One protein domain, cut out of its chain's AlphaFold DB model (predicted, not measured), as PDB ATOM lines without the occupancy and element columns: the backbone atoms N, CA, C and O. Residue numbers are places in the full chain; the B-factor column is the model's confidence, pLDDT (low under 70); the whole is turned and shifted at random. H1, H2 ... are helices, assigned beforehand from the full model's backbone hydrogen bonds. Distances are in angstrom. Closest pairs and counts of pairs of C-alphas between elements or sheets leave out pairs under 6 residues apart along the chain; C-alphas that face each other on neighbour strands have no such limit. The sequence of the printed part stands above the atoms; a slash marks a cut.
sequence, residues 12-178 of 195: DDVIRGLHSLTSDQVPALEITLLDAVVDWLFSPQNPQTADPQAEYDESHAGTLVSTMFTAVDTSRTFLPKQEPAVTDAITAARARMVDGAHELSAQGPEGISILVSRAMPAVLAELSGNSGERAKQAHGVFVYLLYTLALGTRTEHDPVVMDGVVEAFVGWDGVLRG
ATOM      1  N   ASP A  12      99.043  40.551   1.811       90.06
ATOM      2  CA  ASP A  12      98.865  40.558   3.265       90.06
ATOM      3  C   ASP A  12      97.624  41.361   3.678       90.06
ATOM      4  O   ASP A  12      96.902  40.969   4.599       90.06
ATOM      5  N   ASP A  13      97.346  42.467   2.988       90.25
ATOM      6  CA  ASP A  13      96.147  43.272   3.212       90.25
ATOM      7  C   ASP A  13      94.874  42.523   2.796       90.25
ATOM      8  O   ASP A  13      93.906  42.505   3.560       90.25
ATOM      9  N   VAL A  14      94.892  41.821   1.657       92.12
ATOM     10  CA  VAL A  14      93.783  40.954   1.221       92.12
ATOM     11  C   VAL A  14      93.533  39.825   2.219       92.12
ATOM     12  O   VAL A  14      92.393  39.616   2.633       92.12
ATOM     13  N   ILE A  15      94.584  39.120   2.652       95.75
ATOM     14  CA  ILE A  15      94.478  38.038   3.644       95.75
ATOM     15  C   ILE A  15      93.880  38.577   4.944       95.75
ATOM     16  O   ILE A  15      92.985  37.951   5.514       95.75
ATOM     17  N   ARG A  16      94.323  39.755   5.400       94.88
ATOM     18  CA  ARG A  16      93.774  40.409   6.594       94.88
ATOM     19  C   ARG A  16      92.307  40.783   6.412       94.88
ATOM     20  O   ARG A  16      91.525  40.582   7.339       94.88
ATOM     21  N   GLY A  17      91.938  41.300   5.240       94.94
ATOM     22  CA  GLY A  17      90.559  41.616   4.883       94.94
ATOM     23  C   GLY A  17      89.661  40.387   4.988       94.94
ATOM     24  O   GLY A  17      88.711  40.399   5.769       94.94
ATOM     25  N   LEU A  18      90.036  39.302   4.300       97.31
ATOM     26  CA  LEU A  18      89.331  38.017   4.327       97.31
ATOM     27  C   LEU A  18      89.220  37.449   5.746       97.31
ATOM     28  O   LEU A  18      88.140  37.039   6.157       97.31
ATOM     29  N   HIS A  19      90.311  37.476   6.512       97.44
ATOM     30  CA  HIS A  19      90.335  36.996   7.894       97.44
ATOM     31  C   HIS A  19      89.400  37.793   8.817       97.44
ATOM     32  O   HIS A  19      88.836  37.246   9.759       97.44
ATOM     33  N   SER A  20      89.251  39.096   8.565       96.06
ATOM     34  CA  SER A  20      88.450  39.991   9.403       96.06
ATOM     35  C   SER A  20      86.971  40.060   9.029       96.06
ATOM     36  O   SER A  20      86.217  40.704   9.758       96.06
ATOM     37  N   LEU A  21      86.564  39.432   7.919       97.75
ATOM     38  CA  LEU A  21      85.196  39.502   7.418       97.75
ATOM     39  C   LEU A  21      84.217  38.905   8.439       97.75
ATOM     40  O   LEU A  21      84.423  37.791   8.924       97.75
ATOM     41  N   THR A  22      83.145  39.631   8.749       97.06
ATOM     42  CA  THR A  22      82.066  39.183   9.643       97.06
ATOM     43  C   THR A  22      80.716  39.154   8.928       97.06
ATOM     44  O   THR A  22      80.541  39.784   7.886       97.06
ATOM     45  N   SER A  23      79.731  38.449   9.499       94.31
ATOM     46  CA  SER A  23      78.377  38.350   8.929       94.31
ATOM     47  C   SER A  23      77.718  39.715   8.708       94.31
ATOM     48  O   SER A  23      77.110  39.928   7.663       94.31
ATOM     49  N   ASP A  24      77.910  40.654   9.638       95.06
ATOM     50  CA  ASP A  24      77.357  42.015   9.560       95.06
ATOM     51  C   ASP A  24      77.987  42.851   8.429       95.06
ATOM     52  O   ASP A  24      77.424  43.853   8.000       95.06
ATOM     53  N   GLN A  25      79.159  42.448   7.929       97.62
ATOM     54  CA  GLN A  25      79.861  43.123   6.834       97.62
ATOM     55  C   GLN A  25      79.510  42.543   5.460       97.62
ATOM     56  O   GLN A  25      79.791  43.174   4.441       97.62
ATOM     57  N   VAL A  26      78.892  41.360   5.390       98.19
ATOM     58  CA  VAL A  26      78.558  40.729   4.104       98.19
ATOM     59  C   VAL A  26      77.590  41.574   3.258       98.19
ATOM     60  O   VAL A  26      77.862  41.726   2.069       98.19
ATOM     61  N   PRO A  27      76.542  42.222   3.806       98.31
ATOM     62  CA  PRO A  27      75.710  43.136   3.019       98.31
ATOM     63  C   PRO A  27      76.517  44.286   2.397       98.31
ATOM     64  O   PRO A  27      76.283  44.672   1.252       98.31
ATOM     65  N   ALA A  28      77.501  44.820   3.128       98.12
ATOM     66  CA  ALA A  28      78.388  45.864   2.625       98.12
ATOM     67  C   ALA A  28      79.313  45.351   1.508       98.12
ATOM     68  O   ALA A  28      79.506  46.050   0.511       98.12
ATOM     69  N   LEU A  29      79.846  44.132   1.650       98.44
ATOM     70  CA  LEU A  29      80.611  43.440   0.610       98.44
ATOM     71  C   LEU A  29      79.771  43.263  -0.661       98.44
ATOM     72  O   LEU A  29      80.217  43.654  -1.736       98.44
ATOM     73  N   GLU A  30      78.559  42.717  -0.531       98.69
ATOM     74  CA  GLU A  30      77.639  42.475  -1.646       98.69
ATOM     75  C   GLU A  30      77.383  43.763  -2.437       98.69
ATOM     76  O   GLU A  30      77.666  43.825  -3.633       98.69
ATOM     77  N   ILE A  31      76.900  44.823  -1.783       98.31
ATOM     78  CA  ILE A  31      76.520  46.040  -2.508       98.31
ATOM     79  C   ILE A  31      77.722  46.796  -3.076       98.31
ATOM     80  O   ILE A  31      77.619  47.382  -4.152       98.31
ATOM     81  N   THR A  32      78.874  46.763  -2.396       98.06
ATOM     82  CA  THR A  32      80.102  47.383  -2.915       98.06
ATOM     83  C   THR A  32      80.608  46.632  -4.143       98.06
ATOM     84  O   THR A  32      81.008  47.257  -5.123       98.06
ATOM     85  N   LEU A  33      80.553  45.297  -4.120       98.50
ATOM     86  CA  LEU A  33      80.914  44.483  -5.273       98.50
ATOM     87  C   LEU A  33      79.956  44.725  -6.443       98.50
ATOM     88  O   LEU A  33      80.413  44.950  -7.559       98.50
ATOM     89  N   LEU A  34      78.643  44.708  -6.196       98.38
ATOM     90  CA  LEU A  34      77.640  44.964  -7.228       98.38
ATOM     91  C   LEU A  34      77.862  46.329  -7.889       98.38
ATOM     92  O   LEU A  34      77.886  46.419  -9.116       98.38
ATOM     93  N   ASP A  35      78.068  47.375  -7.087       97.69
ATOM     94  CA  ASP A  35      78.339  48.723  -7.584       97.69
ATOM     95  C   ASP A  35      79.615  48.779  -8.428       97.69
ATOM     96  O   ASP A  35      79.590  49.374  -9.501       97.69
ATOM     97  N   ALA A  36      80.699  48.126  -7.998       97.69
ATOM     98  CA  ALA A  36      81.963  48.096  -8.733       97.69
ATOM     99  C   ALA A  36      81.868  47.315 -10.056       97.69
ATOM    100  O   ALA A  36      82.407  47.750 -11.075       97.69
ATOM    101  N   VAL A  37      81.154  46.183 -10.066       98.12
ATOM    102  CA  VAL A  37      80.903  45.392 -11.281       98.12
ATOM    103  C   VAL A  37      80.085  46.208 -12.279       98.12
ATOM    104  O   VAL A  37      80.444  46.291 -13.455       98.12
ATOM    105  N   VAL A  38      79.000  46.835 -11.818       96.94
ATOM    106  CA  VAL A  38      78.163  47.694 -12.660       96.94
ATOM    107  C   VAL A  38      78.973  48.886 -13.166       96.94
ATOM    108  O   VAL A  38      78.951  49.149 -14.365       96.94
ATOM    109  N   ASP A  39      79.740  49.561 -12.307       96.69
ATOM    110  CA  ASP A  39      80.601  50.677 -12.712       96.69
ATOM    111  C   ASP A  39      81.502  50.291 -13.880       96.69
ATOM    112  O   ASP A  39      81.487  50.941 -14.925       96.69
ATOM    113  N   TRP A  40      82.217  49.173 -13.736       97.25
ATOM    114  CA  TRP A  40      83.124  48.682 -14.758       97.25
ATOM    115  C   TRP A  40      82.388  48.356 -16.062       97.25
ATOM    116  O   TRP A  40      82.830  48.788 -17.127       97.25
ATOM    117  N   LEU A  41      81.235  47.678 -16.002       96.75
ATOM    118  CA  LEU A  41      80.450  47.304 -17.188       96.75
ATOM    119  C   LEU A  41      79.954  48.507 -18.006       96.75
ATOM    120  O   LEU A  41      79.773  48.385 -19.222       96.75
ATOM    121  N   PHE A  42      79.728  49.651 -17.363       94.94
ATOM    122  CA  PHE A  42      79.329  50.898 -18.026       94.94
ATOM    123  C   PHE A  42      80.497  51.860 -18.266       94.94
ATOM    124  O   PHE A  42      80.319  52.909 -18.887       94.94
ATOM    125  N   SER A  43      81.695  51.506 -17.808       94.88
ATOM    126  CA  SER A  43      82.879  52.341 -17.935       94.88
ATOM    127  C   SER A  43      83.471  52.313 -19.355       94.88
ATOM    128  O   SER A  43      83.248  51.365 -20.121       94.88
ATOM    129  N   PRO A  44      84.295  53.315 -19.713       94.00
ATOM    130  CA  PRO A  44      85.126  53.272 -20.916       94.00
ATOM    131  C   PRO A  44      86.165  52.139 -20.924       94.00
ATOM    132  O   PRO A  44      86.712  51.835 -21.979       94.00
ATOM    133  N   GLN A  45      86.467  51.540 -19.766       92.44
ATOM    134  CA  GLN A  45      87.402  50.422 -19.634       92.44
ATOM    135  C   GLN A  45      86.782  49.079 -20.044       92.44
ATOM    136  O   GLN A  45      87.524  48.133 -20.294       92.44
ATOM    137  N   ASN A  46      85.452  48.981 -20.138       95.00
ATOM    138  CA  ASN A  46      84.815  47.823 -20.758       95.00
ATOM    139  C   ASN A  46      85.018  47.901 -22.284       95.00
ATOM    140  O   ASN A  46      84.537  48.860 -22.901       95.00
ATOM    141  N   PRO A  47      85.670  46.909 -22.919       93.62
ATOM    142  CA  PRO A  47      85.961  46.940 -24.354       93.62
ATOM    143  C   PRO A  47      84.691  47.082 -25.209       93.62
ATOM    144  O   PRO A  47      84.694  47.788 -26.220       93.62
ATOM    145  N   GLN A  48      83.567  46.527 -24.742       93.75
ATOM    146  CA  GLN A  48      82.277  46.588 -25.438       93.75
ATOM    147  C   GLN A  48      81.592  47.957 -25.403       93.75
ATOM    148  O   GLN A  48      80.597  48.176 -26.097       93.75
ATOM    149  N   THR A  49      82.104  48.901 -24.611       91.12
ATOM    150  CA  THR A  49      81.631  50.290 -24.633       91.12
ATOM    151  C   THR A  49      82.099  51.017 -25.894       91.12
ATOM    152  O   THR A  49      81.349  51.831 -26.433       91.12
ATOM    153  N   ALA A  50      83.310  50.724 -26.380       90.12
ATOM    154  CA  ALA A  50      83.867  51.332 -27.589       90.12
ATOM    155  C   ALA A  50      83.580  50.502 -28.850       90.12
ATOM    156  O   ALA A  50      83.282  51.071 -29.901       90.12
ATOM    157  N   ASP A  51      83.647  49.175 -28.739       92.44
ATOM    158  CA  ASP A  51      83.391  48.242 -29.834       92.44
ATOM    159  C   ASP A  51      82.511  47.079 -29.348       92.44
ATOM    160  O   ASP A  51      83.008  46.185 -28.666       92.44
ATOM    161  N   PRO A  52      81.215  47.038 -29.714       89.50
ATOM    162  CA  PRO A  52      80.303  45.969 -29.307       89.50
ATOM    163  C   PRO A  52      80.726  44.548 -29.714       89.50
ATOM    164  O   PRO A  52      80.146  43.591 -29.207       89.50
ATOM    165  N   GLN A  53      81.676  44.396 -30.644       91.25
ATOM    166  CA  GLN A  53      82.205  43.099 -31.082       91.25
ATOM    167  C   GLN A  53      83.514  42.719 -30.383       91.25
ATOM    168  O   GLN A  53      84.035  41.631 -30.626       91.25
ATOM    169  N   ALA A  54      84.063  43.589 -29.533       93.94
ATOM    170  CA  ALA A  54      85.291  43.289 -28.822       93.94
ATOM    171  C   ALA A  54      85.101  42.106 -27.860       93.94
ATOM    172  O   ALA A  54      84.112  42.011 -27.122       93.94
ATOM    173  N   GLU A  55      86.080  41.205 -27.886       94.56
ATOM    174  CA  GLU A  55      86.129  40.023 -27.035       94.56
ATOM    175  C   GLU A  55      86.685  40.367 -25.648       94.56
ATOM    176  O   GLU A  55      87.478  41.297 -25.480       94.56
ATOM    177  N   TYR A  56      86.275  39.587 -24.648       97.00
ATOM    178  CA  TYR A  56      86.855  39.647 -23.313       97.00
ATOM    179  C   TYR A  56      88.064  38.721 -23.204       97.00
ATOM    180  O   TYR A  56      88.124  37.659 -23.820       97.00
ATOM    181  N   ASP A  57      88.999  39.109 -22.348       96.06
ATOM    182  CA  ASP A  57      90.206  38.353 -22.032       96.06
ATOM    183  C   ASP A  57      90.444  38.294 -20.514       96.06
ATOM    184  O   ASP A  57      89.694  38.856 -19.705       96.06
ATOM    185  N   GLU A  58      91.518  37.614 -20.119       96.12
ATOM    186  CA  GLU A  58      91.903  37.438 -18.718       96.12
ATOM    187  C   GLU A  58      92.160  38.754 -17.970       96.12
ATOM    188  O   GLU A  58      91.944  38.806 -16.759       96.12
ATOM    189  N   SER A  59      92.577  39.827 -18.649       96.31
ATOM    190  CA  SER A  59      92.821  41.123 -18.003       96.31
ATOM    191  C   SER A  59      91.516  41.784 -17.544       96.31
ATOM    192  O   SER A  59      91.449  42.370 -16.456       96.31
ATOM    193  N   HIS A  60      90.445  41.613 -18.321       96.25
ATOM    194  CA  HIS A  60      89.104  42.075 -17.969       96.25
ATOM    195  C   HIS A  60      88.557  41.291 -16.770       96.25
ATOM    196  O   HIS A  60      88.082  41.885 -15.798       96.25
ATOM    197  N   ALA A  61      88.702  39.961 -16.788       96.81
ATOM    198  CA  ALA A  61      88.319  39.120 -15.658       96.81
ATOM    199  C   ALA A  61      89.132  39.456 -14.395       96.81
ATOM    200  O   ALA A  61      88.562  39.615 -13.318       96.81
ATOM    201  N   GLY A  62      90.448  39.643 -14.527       96.75
ATOM    202  CA  GLY A  62      91.339  40.033 -13.432       96.75
ATOM    203  C   GLY A  62      90.973  41.381 -12.806       96.75
ATOM    204  O   GLY A  62      91.041  41.530 -11.583       96.75
ATOM    205  N   THR A  63      90.511  42.339 -13.615       96.81
ATOM    206  CA  THR A  63      89.984  43.619 -13.119       96.81
ATOM    207  C   THR A  63      88.782  43.392 -12.202       96.81
ATOM    208  O   THR A  63      88.787  43.859 -11.065       96.81
ATOM    209  N   LEU A  64      87.787  42.616 -12.640       97.44
ATOM    210  CA  LEU A  64      86.590  42.334 -11.837       97.44
ATOM    211  C   LEU A  64      86.902  41.494 -10.592       97.44
ATOM    212  O   LEU A  64      86.402  41.806  -9.513       97.44
ATOM    213  N   VAL A  65      87.785  40.496 -10.681       97.56
ATOM    214  CA  VAL A  65      88.252  39.744  -9.499       97.56
ATOM    215  C   VAL A  65      88.916  40.678  -8.480       97.56
ATOM    216  O   VAL A  65      88.673  40.557  -7.281       97.56
ATOM    217  N   SER A  66      89.685  41.669  -8.937       96.00
ATOM    218  CA  SER A  66      90.302  42.670  -8.055       96.00
ATOM    219  C   SER A  66      89.269  43.554  -7.341       96.00
ATOM    220  O   SER A  66      89.488  43.961  -6.195       96.00
ATOM    221  N   THR A  67      88.112  43.816  -7.965       96.00
ATOM    222  CA  THR A  67      87.023  44.562  -7.309       96.00
ATOM    223  C   THR A  67      86.450  43.813  -6.107       96.00
ATOM    224  O   THR A  67      86.118  44.452  -5.114       96.00
ATOM    225  N   MET A  68      86.426  42.474  -6.122       96.88
ATOM    226  CA  MET A  68      86.009  41.677  -4.963       96.88
ATOM    227  C   MET A  68      86.926  41.892  -3.758       96.88
ATOM    228  O   MET A  68      86.436  42.088  -2.649       96.88
ATOM    229  N   PHE A  69      88.245  41.928  -3.957       95.62
ATOM    230  CA  PHE A  69      89.181  42.226  -2.869       95.62
ATOM    231  C   PHE A  69      89.016  43.651  -2.335       95.62
ATOM    232  O   PHE A  69      89.049  43.874  -1.126       95.62
ATOM    233  N   THR A  70      88.759  44.605  -3.231       94.38
ATOM    234  CA  THR A  70      88.456  45.990  -2.848       94.38
ATOM    235  C   THR A  70      87.150  46.075  -2.049       94.38
ATOM    236  O   THR A  70      87.071  46.804  -1.061       94.38
ATOM    237  N   ALA A  71      86.132  45.301  -2.428       96.94
ATOM    238  CA  ALA A  71      84.854  45.238  -1.729       96.94
ATOM    239  C   ALA A  71      84.982  44.584  -0.341       96.94
ATOM    240  O   ALA A  71      84.355  45.056   0.605       96.94
ATOM    241  N   VAL A  72      85.839  43.564  -0.194       96.50
ATOM    242  CA  VAL A  72      86.193  42.971   1.110       96.50
ATOM    243  C   VAL A  72      86.868  43.995   2.020       96.50
ATOM    244  O   VAL A  72      86.568  44.039   3.208       96.50
ATOM    245  N   ASP A  73      87.768  44.831   1.504       94.19
ATOM    246  CA  ASP A  73      88.376  45.871   2.338       94.19
ATOM    247  C   ASP A  73      87.374  46.985   2.685       94.19
ATOM    248  O   ASP A  73      87.265  47.411   3.836       94.19
ATOM    249  N   THR A  74      86.562  47.400   1.712       94.06
ATOM    250  CA  THR A  74      85.558  48.460   1.890       94.06
ATOM    251  C   THR A  74      84.486  48.073   2.910       94.06
ATOM    252  O   THR A  74      84.096  48.909   3.730       94.06
ATOM    253  N   SER A  75      84.052  46.807   2.936       95.06
ATOM    254  CA  SER A  75      83.033  46.314   3.876       95.06
ATOM    255  C   SER A  75      83.435  46.456   5.350       95.06
ATOM    256  O   SER A  75      82.583  46.450   6.236       95.06
ATOM    257  N   ARG A  76      84.727  46.662   5.631       92.56
ATOM    258  CA  ARG A  76      85.249  46.901   6.983       92.56
ATOM    259  C   ARG A  76      84.962  48.310   7.497       92.56
ATOM    260  O   ARG A  76      85.019  48.539   8.703       92.56
ATOM    261  N   THR A  77      84.703  49.259   6.598       93.06
ATOM    262  CA  THR A  77      84.541  50.688   6.924       93.06
ATOM    263  C   THR A  77      83.202  51.270   6.479       93.06
ATOM    264  O   THR A  77      82.853  52.382   6.876       93.06
ATOM    265  N   PHE A  78      82.426  50.515   5.703       94.50
ATOM    266  CA  PHE A  78      81.116  50.902   5.205       94.50
ATOM    267  C   PHE A  78      80.045  49.908   5.660       94.50
ATOM    268  O   PHE A  78      80.239  48.702   5.567       94.50
ATOM    269  N   LEU A  79      78.896  50.426   6.102       94.69
ATOM    270  CA  LEU A  79      77.680  49.651   6.343       94.69
ATOM    271  C   LEU A  79      76.520  50.307   5.584       94.69
ATOM    272  O   LEU A  79      76.319  51.523   5.719       94.69
ATOM    273  N   PRO A  80      75.762  49.548   4.775       95.06
ATOM    274  CA  PRO A  80      74.646  50.105   4.035       95.06
ATOM    275  C   PRO A  80      73.497  50.487   4.977       95.06
ATOM    276  O   PRO A  80      73.269  49.861   6.007       95.06
ATOM    277  N   LYS A  81      72.747  51.540   4.628       94.38
ATOM    278  CA  LYS A  81      71.577  51.971   5.426       94.38
ATOM    279  C   LYS A  81      70.326  51.138   5.150       94.38
ATOM    280  O   LYS A  81      69.351  51.242   5.890       94.38
ATOM    281  N   GLN A  82      70.327  50.406   4.042       95.31
ATOM    282  CA  GLN A  82      69.262  49.511   3.620       95.31
ATOM    283  C   GLN A  82      69.898  48.230   3.105       95.31
ATOM    284  O   GLN A  82      70.954  48.282   2.481       95.31
ATOM    285  N   GLU A  83      69.231  47.112   3.340       95.19
ATOM    286  CA  GLU A  83      69.662  45.791   2.910       95.19
ATOM    287  C   GLU A  83      68.468  45.034   2.323       95.19
ATOM    288  O   GLU A  83      67.318  45.359   2.645       95.19
ATOM    289  N   PRO A  84      68.716  44.016   1.484       94.44
ATOM    290  CA  PRO A  84      67.693  43.068   1.078       94.44
ATOM    291  C   PRO A  84      66.972  42.448   2.275       94.44
ATOM    292  O   PRO A  84      67.570  42.235   3.333       94.44
ATOM    293  N   ALA A  85      65.700  42.092   2.089       94.50
ATOM    294  CA  ALA A  85      64.999  41.259   3.057       94.50
ATOM    295  C   ALA A  85      65.763  39.940   3.241       94.50
ATOM    296  O   ALA A  85      66.080  39.261   2.267       94.50
ATOM    297  N   VAL A  86      66.072  39.596   4.489       92.81
ATOM    298  CA  VAL A  86      66.875  38.414   4.804       92.81
ATOM    299  C   VAL A  86      65.984  37.177   4.817       92.81
ATOM    300  O   VAL A  86      65.036  37.091   5.599       92.81
ATOM    301  N   THR A  87      66.311  36.217   3.958       96.06
ATOM    302  CA  THR A  87      65.723  34.874   3.926       96.06
ATOM    303  C   THR A  87      66.688  33.852   4.527       96.06
ATOM    304  O   THR A  87      67.862  34.149   4.781       96.06
ATOM    305  N   ASP A  88      66.217  32.622   4.729       96.62
ATOM    306  CA  ASP A  88      67.074  31.524   5.190       96.62
ATOM    307  C   ASP A  88      68.195  31.217   4.183       96.62
ATOM    308  O   ASP A  88      69.330  30.961   4.586       96.62
ATOM    309  N   ALA A  89      67.913  31.310   2.877       96.56
ATOM    310  CA  ALA A  89      68.904  31.084   1.826       96.56
ATOM    311  C   ALA A  89      69.969  32.193   1.799       96.56
ATOM    312  O   ALA A  89      71.163  31.885   1.799       96.56
ATOM    313  N   ILE A  90      69.567  33.469   1.879       97.75
ATOM    314  CA  ILE A  90      70.511  34.594   2.015       97.75
ATOM    315  C   ILE A  90      71.355  34.427   3.285       97.75
ATOM    316  O   ILE A  90      72.573  34.590   3.245       97.75
ATOM    317  N   THR A  91      70.741  34.052   4.411       97.31
ATOM    318  CA  THR A  91      71.460  33.830   5.677       97.31
ATOM    319  C   THR A  91      72.514  32.732   5.539       97.31
ATOM    320  O   THR A  91      73.666  32.933   5.932       97.31
ATOM    321  N   ALA A  92      72.148  31.592   4.945       97.06
ATOM    322  CA  ALA A  92      73.061  30.477   4.715       97.06
ATOM    323  C   ALA A  92      74.214  30.863   3.774       97.06
ATOM    324  O   ALA A  92      75.374  30.568   4.070       97.06
ATOM    325  N   ALA A  93      73.918  31.573   2.681       98.25
ATOM    326  CA  ALA A  93      74.930  32.040   1.742       98.25
ATOM    327  C   ALA A  93      75.913  33.019   2.400       98.25
ATOM    328  O   ALA A  93      77.125  32.832   2.292       98.25
ATOM    329  N   ARG A  94      75.416  34.012   3.148       98.38
ATOM    330  CA  ARG A  94      76.259  34.987   3.859       98.38
ATOM    331  C   ARG A  94      77.136  34.332   4.923       98.38
ATOM    332  O   ARG A  94      78.320  34.647   5.010       98.38
ATOM    333  N   ALA A  95      76.591  33.392   5.698       98.31
ATOM    334  CA  ALA A  95      77.380  32.616   6.654       98.31
ATOM    335  C   ALA A  95      78.493  31.834   5.943       98.31
ATOM    336  O   ALA A  95      79.656  31.895   6.342       98.31
ATOM    337  N   ARG A  96      78.166  31.182   4.821       98.38
ATOM    338  CA  ARG A  96      79.148  30.434   4.038       98.38
ATOM    339  C   ARG A  96      80.230  31.334   3.428       98.38
ATOM    340  O   ARG A  96      81.378  30.893   3.376       98.38
ATOM    341  N   MET A  97      79.909  32.560   3.002       98.62
ATOM    342  CA  MET A  97      80.894  33.549   2.530       98.62
ATOM    343  C   MET A  97      81.920  33.899   3.609       98.62
ATOM    344  O   MET A  97      83.110  33.958   3.308       98.62
ATOM    345  N   VAL A  98      81.481  34.082   4.858       98.62
ATOM    346  CA  VAL A  98      82.381  34.333   5.997       98.62
ATOM    347  C   VAL A  98      83.290  33.129   6.234       98.62
ATOM    348  O   VAL A  98      84.511  33.278   6.228       98.62
ATOM    349  N   ASP A  99      82.713  31.928   6.342       98.50
ATOM    350  CA  ASP A  99      83.487  30.695   6.517       98.50
ATOM    351  C   ASP A  99      84.503  30.510   5.381       98.50
ATOM    352  O   ASP A  99      85.646  30.122   5.607       98.50
ATOM    353  N   GLY A 100      84.099  30.796   4.142       98.50
ATOM    354  CA  GLY A 100      84.942  30.647   2.960       98.50
ATOM    355  C   GLY A 100      86.089  31.651   2.940       98.50
ATOM    356  O   GLY A 100      87.232  31.270   2.686       98.50
ATOM    357  N   ALA A 101      85.821  32.908   3.303       98.38
ATOM    358  CA  ALA A 101      86.849  33.927   3.487       98.38
ATOM    359  C   ALA A 101      87.869  33.513   4.559       98.38
ATOM    360  O   ALA A 101      89.079  33.620   4.342       98.38
ATOM    361  N   HIS A 102      87.402  32.980   5.693       98.62
ATOM    362  CA  HIS A 102      88.271  32.519   6.777       98.62
ATOM    363  C   HIS A 102      89.104  31.303   6.361       98.62
ATOM    364  O   HIS A 102      90.320  31.319   6.557       98.62
ATOM    365  N   GLU A 103      88.487  30.301   5.722       98.50
ATOM    366  CA  GLU A 103      89.159  29.122   5.154       98.50
ATOM    367  C   GLU A 103      90.295  29.534   4.201       98.50
ATOM    368  O   GLU A 103      91.416  29.035   4.328       98.50
ATOM    369  N   LEU A 104      90.032  30.473   3.286       98.12
ATOM    370  CA  LEU A 104      91.024  30.987   2.335       98.12
ATOM    371  C   LEU A 104      92.132  31.771   3.043       98.12
ATOM    372  O   LEU A 104      93.310  31.534   2.779       98.12
ATOM    373  N   SER A 105      91.782  32.661   3.976       97.88
ATOM    374  CA  SER A 105      92.767  33.452   4.724       97.88
ATOM    375  C   SER A 105      93.744  32.574   5.516       97.88
ATOM    376  O   SER A 105      94.933  32.885   5.595       97.88
ATOM    377  N   ALA A 106      93.278  31.432   6.036       97.94
ATOM    378  CA  ALA A 106      94.100  30.478   6.776       97.94
ATOM    379  C   ALA A 106      95.150  29.771   5.897       97.94
ATOM    380  O   ALA A 106      96.146  29.278   6.425       97.94
ATOM    381  N   GLN A 107      94.963  29.750   4.571       97.31
ATOM    382  CA  GLN A 107      95.955  29.247   3.611       97.31
ATOM    383  C   GLN A 107      97.008  30.304   3.225       97.31
ATOM    384  O   GLN A 107      97.945  30.005   2.482       97.31
ATOM    385  N   GLY A 108      96.871  31.549   3.697       94.88
ATOM    386  CA  GLY A 108      97.767  32.647   3.340       94.88
ATOM    387  C   GLY A 108      97.773  32.921   1.824       94.88
ATOM    388  O   GLY A 108      96.706  32.930   1.205       94.88
ATOM    389  N   PRO A 109      98.949  33.130   1.198       94.44
ATOM    390  CA  PRO A 109      99.059  33.394  -0.240       94.44
ATOM    391  C   PRO A 109      98.400  32.341  -1.140       94.44
ATOM    392  O   PRO A 109      97.844  32.687  -2.181       94.44
ATOM    393  N   GLU A 110      98.410  31.069  -0.731       95.56
ATOM    394  CA  GLU A 110      97.796  29.985  -1.505       95.56
ATOM    395  C   GLU A 110      96.269  30.123  -1.564       95.56
ATOM    396  O   GLU A 110      95.654  29.812  -2.582       95.56
ATOM    397  N   GLY A 111      95.643  30.670  -0.518       96.06
ATOM    398  CA  GLY A 111      94.208  30.960  -0.522       96.06
ATOM    399  C   GLY A 111      93.827  31.971  -1.601       96.06
ATOM    400  O   GLY A 111      92.837  31.782  -2.306       96.06
ATOM    401  N   ILE A 112      94.654  33.002  -1.803       95.50
ATOM    402  CA  ILE A 112      94.456  33.965  -2.896       95.50
ATOM    403  C   ILE A 112      94.578  33.252  -4.249       95.50
ATOM    404  O   ILE A 112      93.712  33.431  -5.104       95.50
ATOM    405  N   SER A 113      95.593  32.402  -4.433       95.50
ATOM    406  CA  SER A 113      95.771  31.614  -5.663       95.50
ATOM    407  C   SER A 113      94.567  30.712  -5.963       95.50
ATOM    408  O   SER A 113      94.097  30.659  -7.102       95.50
ATOM    409  N   ILE A 114      94.014  30.040  -4.946       96.06
ATOM    410  CA  ILE A 114      92.807  29.208  -5.073       96.06
ATOM    411  C   ILE A 114      91.619  30.055  -5.529       96.06
ATOM    412  O   ILE A 114      90.910  29.679  -6.462       96.06
ATOM    413  N   LEU A 115      91.403  31.205  -4.894       95.88
ATOM    414  CA  LEU A 115      90.275  32.067  -5.217       95.88
ATOM    415  C   LEU A 115      90.399  32.653  -6.631       95.88
ATOM    416  O   LEU A 115      89.446  32.578  -7.402       95.88
ATOM    417  N   VAL A 116      91.574  33.162  -7.012       96.38
ATOM    418  CA  VAL A 116      91.814  33.743  -8.344       96.38
ATOM    419  C   VAL A 116      91.688  32.684  -9.441       96.38
ATOM    420  O   VAL A 116      91.010  32.927 -10.439       96.38
ATOM    421  N   SER A 117      92.270  31.496  -9.247       96.25
ATOM    422  CA  SER A 117      92.227  30.411 -10.243       96.25
ATOM    423  C   SER A 117      90.816  29.884 -10.516       96.25
ATOM    424  O   SER A 117      90.552  29.385 -11.608       96.25
ATOM    425  N   ARG A 118      89.895  30.025  -9.555       95.69
ATOM    426  CA  ARG A 118      88.473  29.682  -9.713       95.69
ATOM    427  C   ARG A 118      87.658  30.842 -10.276       95.69
ATOM    428  O   ARG A 118      86.855  30.641 -11.183       95.69
ATOM    429  N   ALA A 119      87.881  32.048  -9.760       96.62
ATOM    430  CA  ALA A 119      87.094  33.219 -10.112       96.62
ATOM    431  C   ALA A 119      87.369  33.695 -11.545       96.62
ATOM    432  O   ALA A 119      86.426  33.982 -12.274       96.62
ATOM    433  N   MET A 120      88.633  33.742 -11.979       97.38
ATOM    434  CA  MET A 120      88.993  34.237 -13.315       97.38
ATOM    435  C   MET A 120      88.270  33.520 -14.467       97.38
ATOM    436  O   MET A 120      87.620  34.211 -15.256       97.38
ATOM    437  N   PRO A 121      88.329  32.178 -14.596       97.12
ATOM    438  CA  PRO A 121      87.648  31.494 -15.692       97.12
ATOM    439  C   PRO A 121      86.123  31.622 -15.604       97.12
ATOM    440  O   PRO A 121      85.476  31.744 -16.641       97.12
ATOM    441  N   ALA A 122      85.544  31.645 -14.397       96.56
ATOM    442  CA  ALA A 122      84.104  31.834 -14.214       96.56
ATOM    443  C   ALA A 122      83.654  33.235 -14.659       96.56
ATOM    444  O   ALA A 122      82.723  33.367 -15.447       96.56
ATOM    445  N   VAL A 123      84.362  34.282 -14.229       98.06
ATOM    446  CA  VAL A 123      84.087  35.670 -14.630       98.06
ATOM    447  C   VAL A 123      84.227  35.842 -16.140       98.06
ATOM    448  O   VAL A 123      83.359  36.441 -16.769       98.06
ATOM    449  N   LEU A 124      85.288  35.295 -16.742       98.00
ATOM    450  CA  LEU A 124      85.484  35.361 -18.189       98.00
ATOM    451  C   LEU A 124      84.352  34.651 -18.948       98.00
ATOM    452  O   LEU A 124      83.864  35.174 -19.951       98.00
ATOM    453  N   ALA A 125      83.909  33.489 -18.460       97.56
ATOM    454  CA  ALA A 125      82.782  32.767 -19.040       97.56
ATOM    455  C   ALA A 125      81.482  33.581 -18.962       97.56
ATOM    456  O   ALA A 125      80.763  33.652 -19.955       97.56
ATOM    457  N   GLU A 126      81.209  34.249 -17.838       97.25
ATOM    458  CA  GLU A 126      80.013  35.085 -17.680       97.25
ATOM    459  C   GLU A 126      80.040  36.340 -18.554       97.25
ATOM    460  O   GLU A 126      79.016  36.712 -19.134       97.25
ATOM    461  N   LEU A 127      81.203  36.979 -18.696       97.06
ATOM    462  CA  LEU A 127      81.371  38.131 -19.579       97.06
ATOM    463  C   LEU A 127      81.132  37.755 -21.045       97.06
ATOM    464  O   LEU A 127      80.343  38.411 -21.728       97.06
ATOM    465  N   SER A 128      81.785  36.689 -21.513       96.19
ATOM    466  CA  SER A 128      81.710  36.235 -22.905       96.19
ATOM    467  C   SER A 128      80.366  35.587 -23.237       96.19
ATOM    468  O   SER A 128      79.790  35.861 -24.289       96.19
ATOM    469  N   GLY A 129      79.833  34.760 -22.334       96.38
ATOM    470  CA  GLY A 129      78.559  34.059 -22.508       96.38
ATOM    471  C   GLY A 129      77.350  34.991 -22.537       96.38
ATOM    472  O   GLY A 129      76.364  34.687 -23.204       96.38
ATOM    473  N   ASN A 130      77.447  36.150 -21.877       95.69
ATOM    474  CA  ASN A 130      76.409  37.182 -21.854       95.69
ATOM    475  C   ASN A 130      76.833  38.463 -22.598       95.69
ATOM    476  O   ASN A 130      76.373  39.558 -22.269       95.69
ATOM    477  N   SER A 131      77.731  38.340 -23.579       93.44
ATOM    478  CA  SER A 131      78.220  39.449 -24.406       93.44
ATOM    479  C   SER A 131      77.073  40.317 -24.949       93.44
ATOM    480  O   SER A 131      76.081  39.804 -25.467       93.44
ATOM    481  N   GLY A 132      77.191  41.642 -24.808       89.75
ATOM    482  CA  GLY A 132      76.148  42.602 -25.193       89.75
ATOM    483  C   GLY A 132      74.963  42.724 -24.220       89.75
ATOM    484  O   GLY A 132      74.166  43.655 -24.346       89.75
ATOM    485  N   GLU A 133      74.857  41.859 -23.207       95.25
ATOM    486  CA  GLU A 133      73.775  41.854 -22.218       95.25
ATOM    487  C   GLU A 133      74.280  42.250 -20.819       95.25
ATOM    488  O   GLU A 133      74.334  41.436 -19.896       95.25
ATOM    489  N   ARG A 134      74.604  43.539 -20.630       95.12
ATOM    490  CA  ARG A 134      75.214  44.073 -19.389       95.12
ATOM    491  C   ARG A 134      74.516  43.651 -18.093       95.12
ATOM    492  O   ARG A 134      75.184  43.383 -17.103       95.12
ATOM    493  N   ALA A 135      73.184  43.578 -18.078       95.12
ATOM    494  CA  ALA A 135      72.443  43.154 -16.888       95.12
ATOM    495  C   ALA A 135      72.712  41.682 -16.525       95.12
ATOM    496  O   ALA A 135      72.905  41.363 -15.354       95.12
ATOM    497  N   LYS A 136      72.779  40.796 -17.528       97.31
ATOM    498  CA  LYS A 136      73.136  39.388 -17.324       97.31
ATOM    499  C   LYS A 136      74.603  39.237 -16.932       97.31
ATOM    500  O   LYS A 136      74.896  38.457 -16.037       97.31
ATOM    501  N   GLN A 137      75.498  40.032 -17.528       97.44
ATOM    502  CA  GLN A 137      76.910  40.076 -17.130       97.44
ATOM    503  C   GLN A 137      77.065  40.503 -15.663       97.44
ATOM    504  O   GLN A 137      77.771  39.839 -14.911       97.44
ATOM    505  N   ALA A 138      76.368  41.560 -15.229       98.06
ATOM    506  CA  ALA A 138      76.405  42.022 -13.841       98.06
ATOM    507  C   ALA A 138      75.924  40.937 -12.868       98.06
ATOM    508  O   ALA A 138      76.597  40.667 -11.876       98.06
ATOM    509  N   HIS A 139      74.800  40.287 -13.186       98.38
ATOM    510  CA  HIS A 139      74.272  39.159 -12.420       98.38
ATOM    511  C   HIS A 139      75.281  38.008 -12.334       98.38
ATOM    512  O   HIS A 139      75.641  37.590 -11.237       98.38
ATOM    513  N   GLY A 140      75.762  37.511 -13.478       98.00
ATOM    514  CA  GLY A 140      76.681  36.375 -13.536       98.00
ATOM    515  C   GLY A 140      77.973  36.642 -12.768       98.00
ATOM    516  O   GLY A 140      78.352  35.864 -11.893       98.00
ATOM    517  N   VAL A 141      78.615  37.784 -13.020       98.50
ATOM    518  CA  VAL A 141      79.864  38.166 -12.348       98.50
ATOM    519  C   VAL A 141      79.668  38.302 -10.838       98.50
ATOM    520  O   VAL A 141      80.459  37.748 -10.077       98.50
ATOM    521  N   PHE A 142      78.612  38.988 -10.389       98.62
ATOM    522  CA  PHE A 142      78.297  39.114  -8.963       98.62
ATOM    523  C   PHE A 142      78.128  37.742  -8.303       98.62
ATOM    524  O   PHE A 142      78.770  37.454  -7.289       98.62
ATOM    525  N   VAL A 143      77.300  36.882  -8.906       98.19
ATOM    526  CA  VAL A 143      76.977  35.562  -8.366       98.19
ATOM    527  C   VAL A 143      78.228  34.697  -8.270       98.19
ATOM    528  O   VAL A 143      78.521  34.164  -7.202       98.19
ATOM    529  N   TYR A 144      79.014  34.590  -9.342       97.62
ATOM    530  CA  TYR A 144      80.177  33.706  -9.357       97.62
ATOM    531  C   TYR A 144      81.340  34.200  -8.495       97.62
ATOM    532  O   TYR A 144      82.053  33.369  -7.924       97.62
ATOM    533  N   LEU A 145      81.531  35.514  -8.342       98.38
ATOM    534  CA  LEU A 145      82.542  36.053  -7.427       98.38
ATOM    535  C   LEU A 145      82.205  35.711  -5.971       98.38
ATOM    536  O   LEU A 145      83.021  35.097  -5.278       98.38
ATOM    537  N   LEU A 146      80.985  36.020  -5.522       98.50
ATOM    538  CA  LEU A 146      80.564  35.723  -4.151       98.50
ATOM    539  C   LEU A 146      80.442  34.224  -3.890       98.50
ATOM    540  O   LEU A 146      80.803  33.756  -2.811       98.50
ATOM    541  N   TYR A 147      79.995  33.451  -4.876       98.00
ATOM    542  CA  TYR A 147      79.946  32.002  -4.755       98.00
ATOM    543  C   TYR A 147      81.347  31.385  -4.661       98.00
ATOM    544  O   TYR A 147      81.562  30.471  -3.870       98.00
ATOM    545  N   THR A 148      82.333  31.907  -5.399       97.06
ATOM    546  CA  THR A 148      83.731  31.458  -5.280       97.06
ATOM    547  C   THR A 148      84.305  31.772  -3.900       97.06
ATOM    548  O   THR A 148      84.980  30.922  -3.317       97.06
ATOM    549  N   LEU A 149      84.003  32.952  -3.347       97.88
ATOM    550  CA  LEU A 149      84.350  33.288  -1.966       97.88
ATOM    551  C   LEU A 149      83.691  32.311  -0.984       97.88
ATOM    552  O   LEU A 149      84.368  31.758  -0.119       97.88
ATOM    553  N   ALA A 150      82.395  32.047  -1.162       98.00
ATOM    554  CA  ALA A 150      81.641  31.101  -0.355       98.00
ATOM    555  C   ALA A 150      82.165  29.668  -0.483       98.00
ATOM    556  O   ALA A 150      82.147  28.944   0.497       98.00
ATOM    557  N   LEU A 151      82.688  29.226  -1.626       97.06
ATOM    558  CA  LEU A 151      83.293  27.895  -1.738       97.06
ATOM    559  C   LEU A 151      84.514  27.724  -0.827       97.06
ATOM    560  O   LEU A 151      84.792  26.594  -0.415       97.06
ATOM    561  N   GLY A 152      85.216  28.807  -0.480       96.69
ATOM    562  CA  GLY A 152      86.420  28.753   0.340       96.69
ATOM    563  C   GLY A 152      87.456  27.804  -0.261       96.69
ATOM    564  O   GLY A 152      87.757  27.865  -1.453       96.69
ATOM    565  N   THR A 153      87.957  26.857   0.533       95.75
ATOM    566  CA  THR A 153      88.879  25.816   0.039       95.75
ATOM    567  C   THR A 153      88.166  24.573  -0.503       95.75
ATOM    568  O   THR A 153      88.813  23.679  -1.051       95.75
ATOM    569  N   ARG A 154      86.837  24.491  -0.385       92.88
ATOM    570  CA  ARG A 154      86.050  23.312  -0.782       92.88
ATOM    571  C   ARG A 154      85.936  23.205  -2.300       92.88
ATOM    572  O   ARG A 154      86.095  24.192  -3.015       92.88
ATOM    573  N   THR A 155      85.670  21.999  -2.787       86.88
ATOM    574  CA  THR A 155      85.402  21.708  -4.209       86.88
ATOM    575  C   THR A 155      83.953  21.312  -4.466       86.88
ATOM    576  O   THR A 155      83.534  21.232  -5.614       86.88
ATOM    577  N   GLU A 156      83.200  21.017  -3.409       90.25
ATOM    578  CA  GLU A 156      81.804  20.607  -3.506       90.25
ATOM    579  C   GLU A 156      80.906  21.827  -3.685       90.25
ATOM    580  O   GLU A 156      80.997  22.802  -2.936       90.25
ATOM    581  N   HIS A 157      80.037  21.749  -4.688       90.31
ATOM    582  CA  HIS A 157      79.042  22.769  -4.958       90.31
ATOM    583  C   HIS A 157      77.844  22.613  -4.025       90.31
ATOM    584  O   HIS A 157      77.267  21.531  -3.931       90.31
ATOM    585  N   ASP A 158      77.446  23.713  -3.391       92.25
ATOM    586  CA  ASP A 158      76.232  23.798  -2.581       92.25
ATOM    587  C   ASP A 158      75.162  24.628  -3.322       92.25
ATOM    588  O   ASP A 158      75.346  25.842  -3.486       92.25
ATOM    589  N   PRO A 159      74.071  24.002  -3.807       93.62
ATOM    590  CA  PRO A 159      72.982  24.704  -4.481       93.62
ATOM    591  C   PRO A 159      72.261  25.712  -3.584       93.62
ATOM    592  O   PRO A 159      71.866  26.761  -4.073       93.62
ATOM    593  N   VAL A 160      72.142  25.448  -2.278       94.56
ATOM    594  CA  VAL A 160      71.453  26.358  -1.345       94.56
ATOM    595  C   VAL A 160      72.234  27.659  -1.203       94.56
ATOM    596  O   VAL A 160      71.654  28.742  -1.184       94.56
ATOM    597  N   VAL A 161      73.564  27.559  -1.146       96.88
ATOM    598  CA  VAL A 161      74.443  28.733  -1.128       96.88
ATOM    599  C   VAL A 161      74.305  29.508  -2.434       96.88
ATOM    600  O   VAL A 161      74.151  30.723  -2.386       96.88
ATOM    601  N   MET A 162      74.317  28.825  -3.586       97.06
ATOM    602  CA  MET A 162      74.135  29.468  -4.891       97.06
ATOM    603  C   MET A 162      72.797  30.216  -4.973       97.06
ATOM    604  O   MET A 162      72.781  31.398  -5.317       97.06
ATOM    605  N   ASP A 163      71.698  29.560  -4.598       97.19
ATOM    606  CA  ASP A 163      70.358  30.150  -4.588       97.19
ATOM    607  C   ASP A 163      70.303  31.383  -3.677       97.19
ATOM    608  O   ASP A 163      69.748  32.410  -4.062       97.19
ATOM    609  N   GLY A 164      70.951  31.329  -2.509       98.19
ATOM    610  CA  GLY A 164      71.053  32.472  -1.603       98.19
ATOM    611  C   GLY A 164      71.840  33.653  -2.179       98.19
ATOM    612  O   GLY A 164      71.449  34.800  -1.968       98.19
ATOM    613  N   VAL A 165      72.913  33.412  -2.947       98.19
ATOM    614  CA  VAL A 165      73.645  34.489  -3.645       98.19
ATOM    615  C   VAL A 165      72.785  35.116  -4.747       98.19
ATOM    616  O   VAL A 165      72.750  36.341  -4.883       98.19
ATOM    617  N   VAL A 166      72.068  34.297  -5.520       98.38
ATOM    618  CA  VAL A 166      71.136  34.776  -6.555       98.38
ATOM    619  C   VAL A 166      70.016  35.607  -5.925       98.38
ATOM    620  O   VAL A 166      69.705  36.698  -6.404       98.38
ATOM    621  N   GLU A 167      69.439  35.138  -4.819       98.38
ATOM    622  CA  GLU A 167      68.398  35.864  -4.093       98.38
ATOM    623  C   GLU A 167      68.918  37.195  -3.530       98.38
ATOM    624  O   GLU A 167      68.226  38.211  -3.623       98.38
ATOM    625  N   ALA A 168      70.164  37.236  -3.042       98.12
ATOM    626  CA  ALA A 168      70.807  38.478  -2.618       98.12
ATOM    627  C   ALA A 168      70.944  39.483  -3.775       98.12
ATOM    628  O   ALA A 168      70.653  40.666  -3.582       98.12
ATOM    629  N   PHE A 169      71.315  39.040  -4.986       98.25
ATOM    630  CA  PHE A 169      71.360  39.914  -6.168       98.25
ATOM    631  C   PHE A 169      69.985  40.519  -6.477       98.25
ATOM    632  O   PHE A 169      69.860  41.734  -6.632       98.25
ATOM    633  N   VAL A 170      68.942  39.682  -6.533       97.81
ATOM    634  CA  VAL A 170      67.559  40.126  -6.790       97.81
ATOM    635  C   VAL A 170      67.091  41.099  -5.708       97.81
ATOM    636  O   VAL A 170      66.469  42.121  -6.004       97.81
ATOM    637  N   GLY A 171      67.426  40.811  -4.453       98.00
ATOM    638  CA  GLY A 171      67.137  41.678  -3.323       98.00
ATOM    639  C   GLY A 171      67.796  43.052  -3.449       98.00
ATOM    640  O   GLY A 171      67.131  44.069  -3.248       98.00
ATOM    641  N   TRP A 172      69.072  43.105  -3.837       98.06
ATOM    642  CA  TRP A 172      69.781  44.368  -4.056       98.06
ATOM    643  C   TRP A 172      69.242  45.152  -5.253       98.06
ATOM    644  O   TRP A 172      69.078  46.367  -5.134       98.06
ATOM    645  N   ASP A 173      68.898  44.495  -6.366       96.19
ATOM    646  CA  ASP A 173      68.210  45.146  -7.495       96.19
ATOM    647  C   ASP A 173      66.895  45.795  -7.029       96.19
ATOM    648  O   ASP A 173      66.625  46.957  -7.339       96.19
ATOM    649  N   GLY A 174      66.118  45.100  -6.191       96.19
ATOM    650  CA  GLY A 174      64.910  45.646  -5.569       96.19
ATOM    651  C   GLY A 174      65.174  46.878  -4.696       96.19
ATOM    652  O   GLY A 174      64.493  47.894  -4.845       96.19
ATOM    653  N   VAL A 175      66.185  46.825  -3.822       96.31
ATOM    654  CA  VAL A 175      66.579  47.942  -2.940       96.31
ATOM    655  C   VAL A 175      67.028  49.166  -3.750       96.31
ATOM    656  O   VAL A 175      66.590  50.287  -3.482       96.31
ATOM    657  N   LEU A 176      67.851  48.963  -4.782       94.25
ATOM    658  CA  LEU A 176      68.339  50.033  -5.658       94.25
ATOM    659  C   LEU A 176      67.207  50.659  -6.488       94.25
ATOM    660  O   LEU A 176      67.121  51.885  -6.598       94.25
ATOM    661  N   ARG A 177      66.285  49.850  -7.027       91.94
ATOM    662  CA  ARG A 177      65.077  50.354  -7.710       91.94
ATOM    663  C   ARG A 177      64.129  51.085  -6.764       91.94
ATOM    664  O   ARG A 177      63.475  52.033  -7.187       91.94
ATOM    665  N   GLY A 178      64.104  50.692  -5.492       92.50
ATOM    666  CA  GLY A 178      63.387  51.372  -4.411       92.50
ATOM    667  C   GLY A 178      63.958  52.742  -4.027       92.50
ATOM    668  O   GLY A 178      63.404  53.406  -3.154       92.50
TER     669      GLY A 178
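AT A GLANCE: This is residues 12 to 178 of the 195 residues of an uncharacterized protein of Pseudonocardia broussonetiae (UniProt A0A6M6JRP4). Four crossed helices, H2, H4, H6 and H7, make a body with their centres at the corners of a four-sided figure, and H5 crosses one end of it. H1 packs on H4 and H5 at that end, H8 packs on H5 and H7, and little H3 lies by the opposite end, near H2. The printed part has 167 residues with eight named helices, H1 to H8 along the chain, and no named strand; the class is all helix. It is compact, with a radius of gyration of the C-alphas of 15.0 A, and spans 41 by 39 by 30 A.

HOW THE PARTS SIT: H6, residues 109 to 129, and H7, residues 134 to 151, form a helical hairpin at a shallow tilt of 25 degrees; their closest C-alphas, Val 123 and Val 141, are 5.4 A apart. H4, residues 58 to 74, touches H6 with residues 58 to 65 alone, closest at the C-alphas of Ala 61 and Leu 124, 5.3 A. H2, residues 23 to 42, touches H4, closest at C-alphas 29 and 71, 5.2 A, and H7, at C-alphas 38 and 138, 6.1 A. H5, residues 88 to 106, touches H7 with residues 93 to 101 alone, closest at C-alphas 97 and 150, 3.9 A. H8, residues 159 to 177, touches H5 with residues 160 to 168 alone, closest at C-alphas 90 and 164, 4.2 A. H1, residues 12 to 20, touches H5, closest at C-alphas 18 and 101, 4.9 A. H3, residues 47 to 50, is close to H2 but not clearly touching, C-alphas 42 and 49 being 7.0 A apart. Every O i to N i+4 pair is within hydrogen-bond range in H1, H5, H7 and H8, against 14 of 16 in H2, 12 of 13 in H4 and 15 of 17 in H6; H3 is too short for one.

IN THESE COORDINATES: H6 measures 30.3 A, H2 29.7 A, H5 27.1 A and H8 27.0 A. H1 begins at C-alpha 12, (98.865, 40.558, 3.265), and H8 ends at C-alpha 177, (65.077, 50.354, -7.710).

THE WHOLE: The two farthest C-alphas, Asp 51 and Asp 88, are 42.1 A apart. The printed part has no cut; the link from H4 to H5, residues 75 to 87, is long. No printed residue is under 70 in pLDDT.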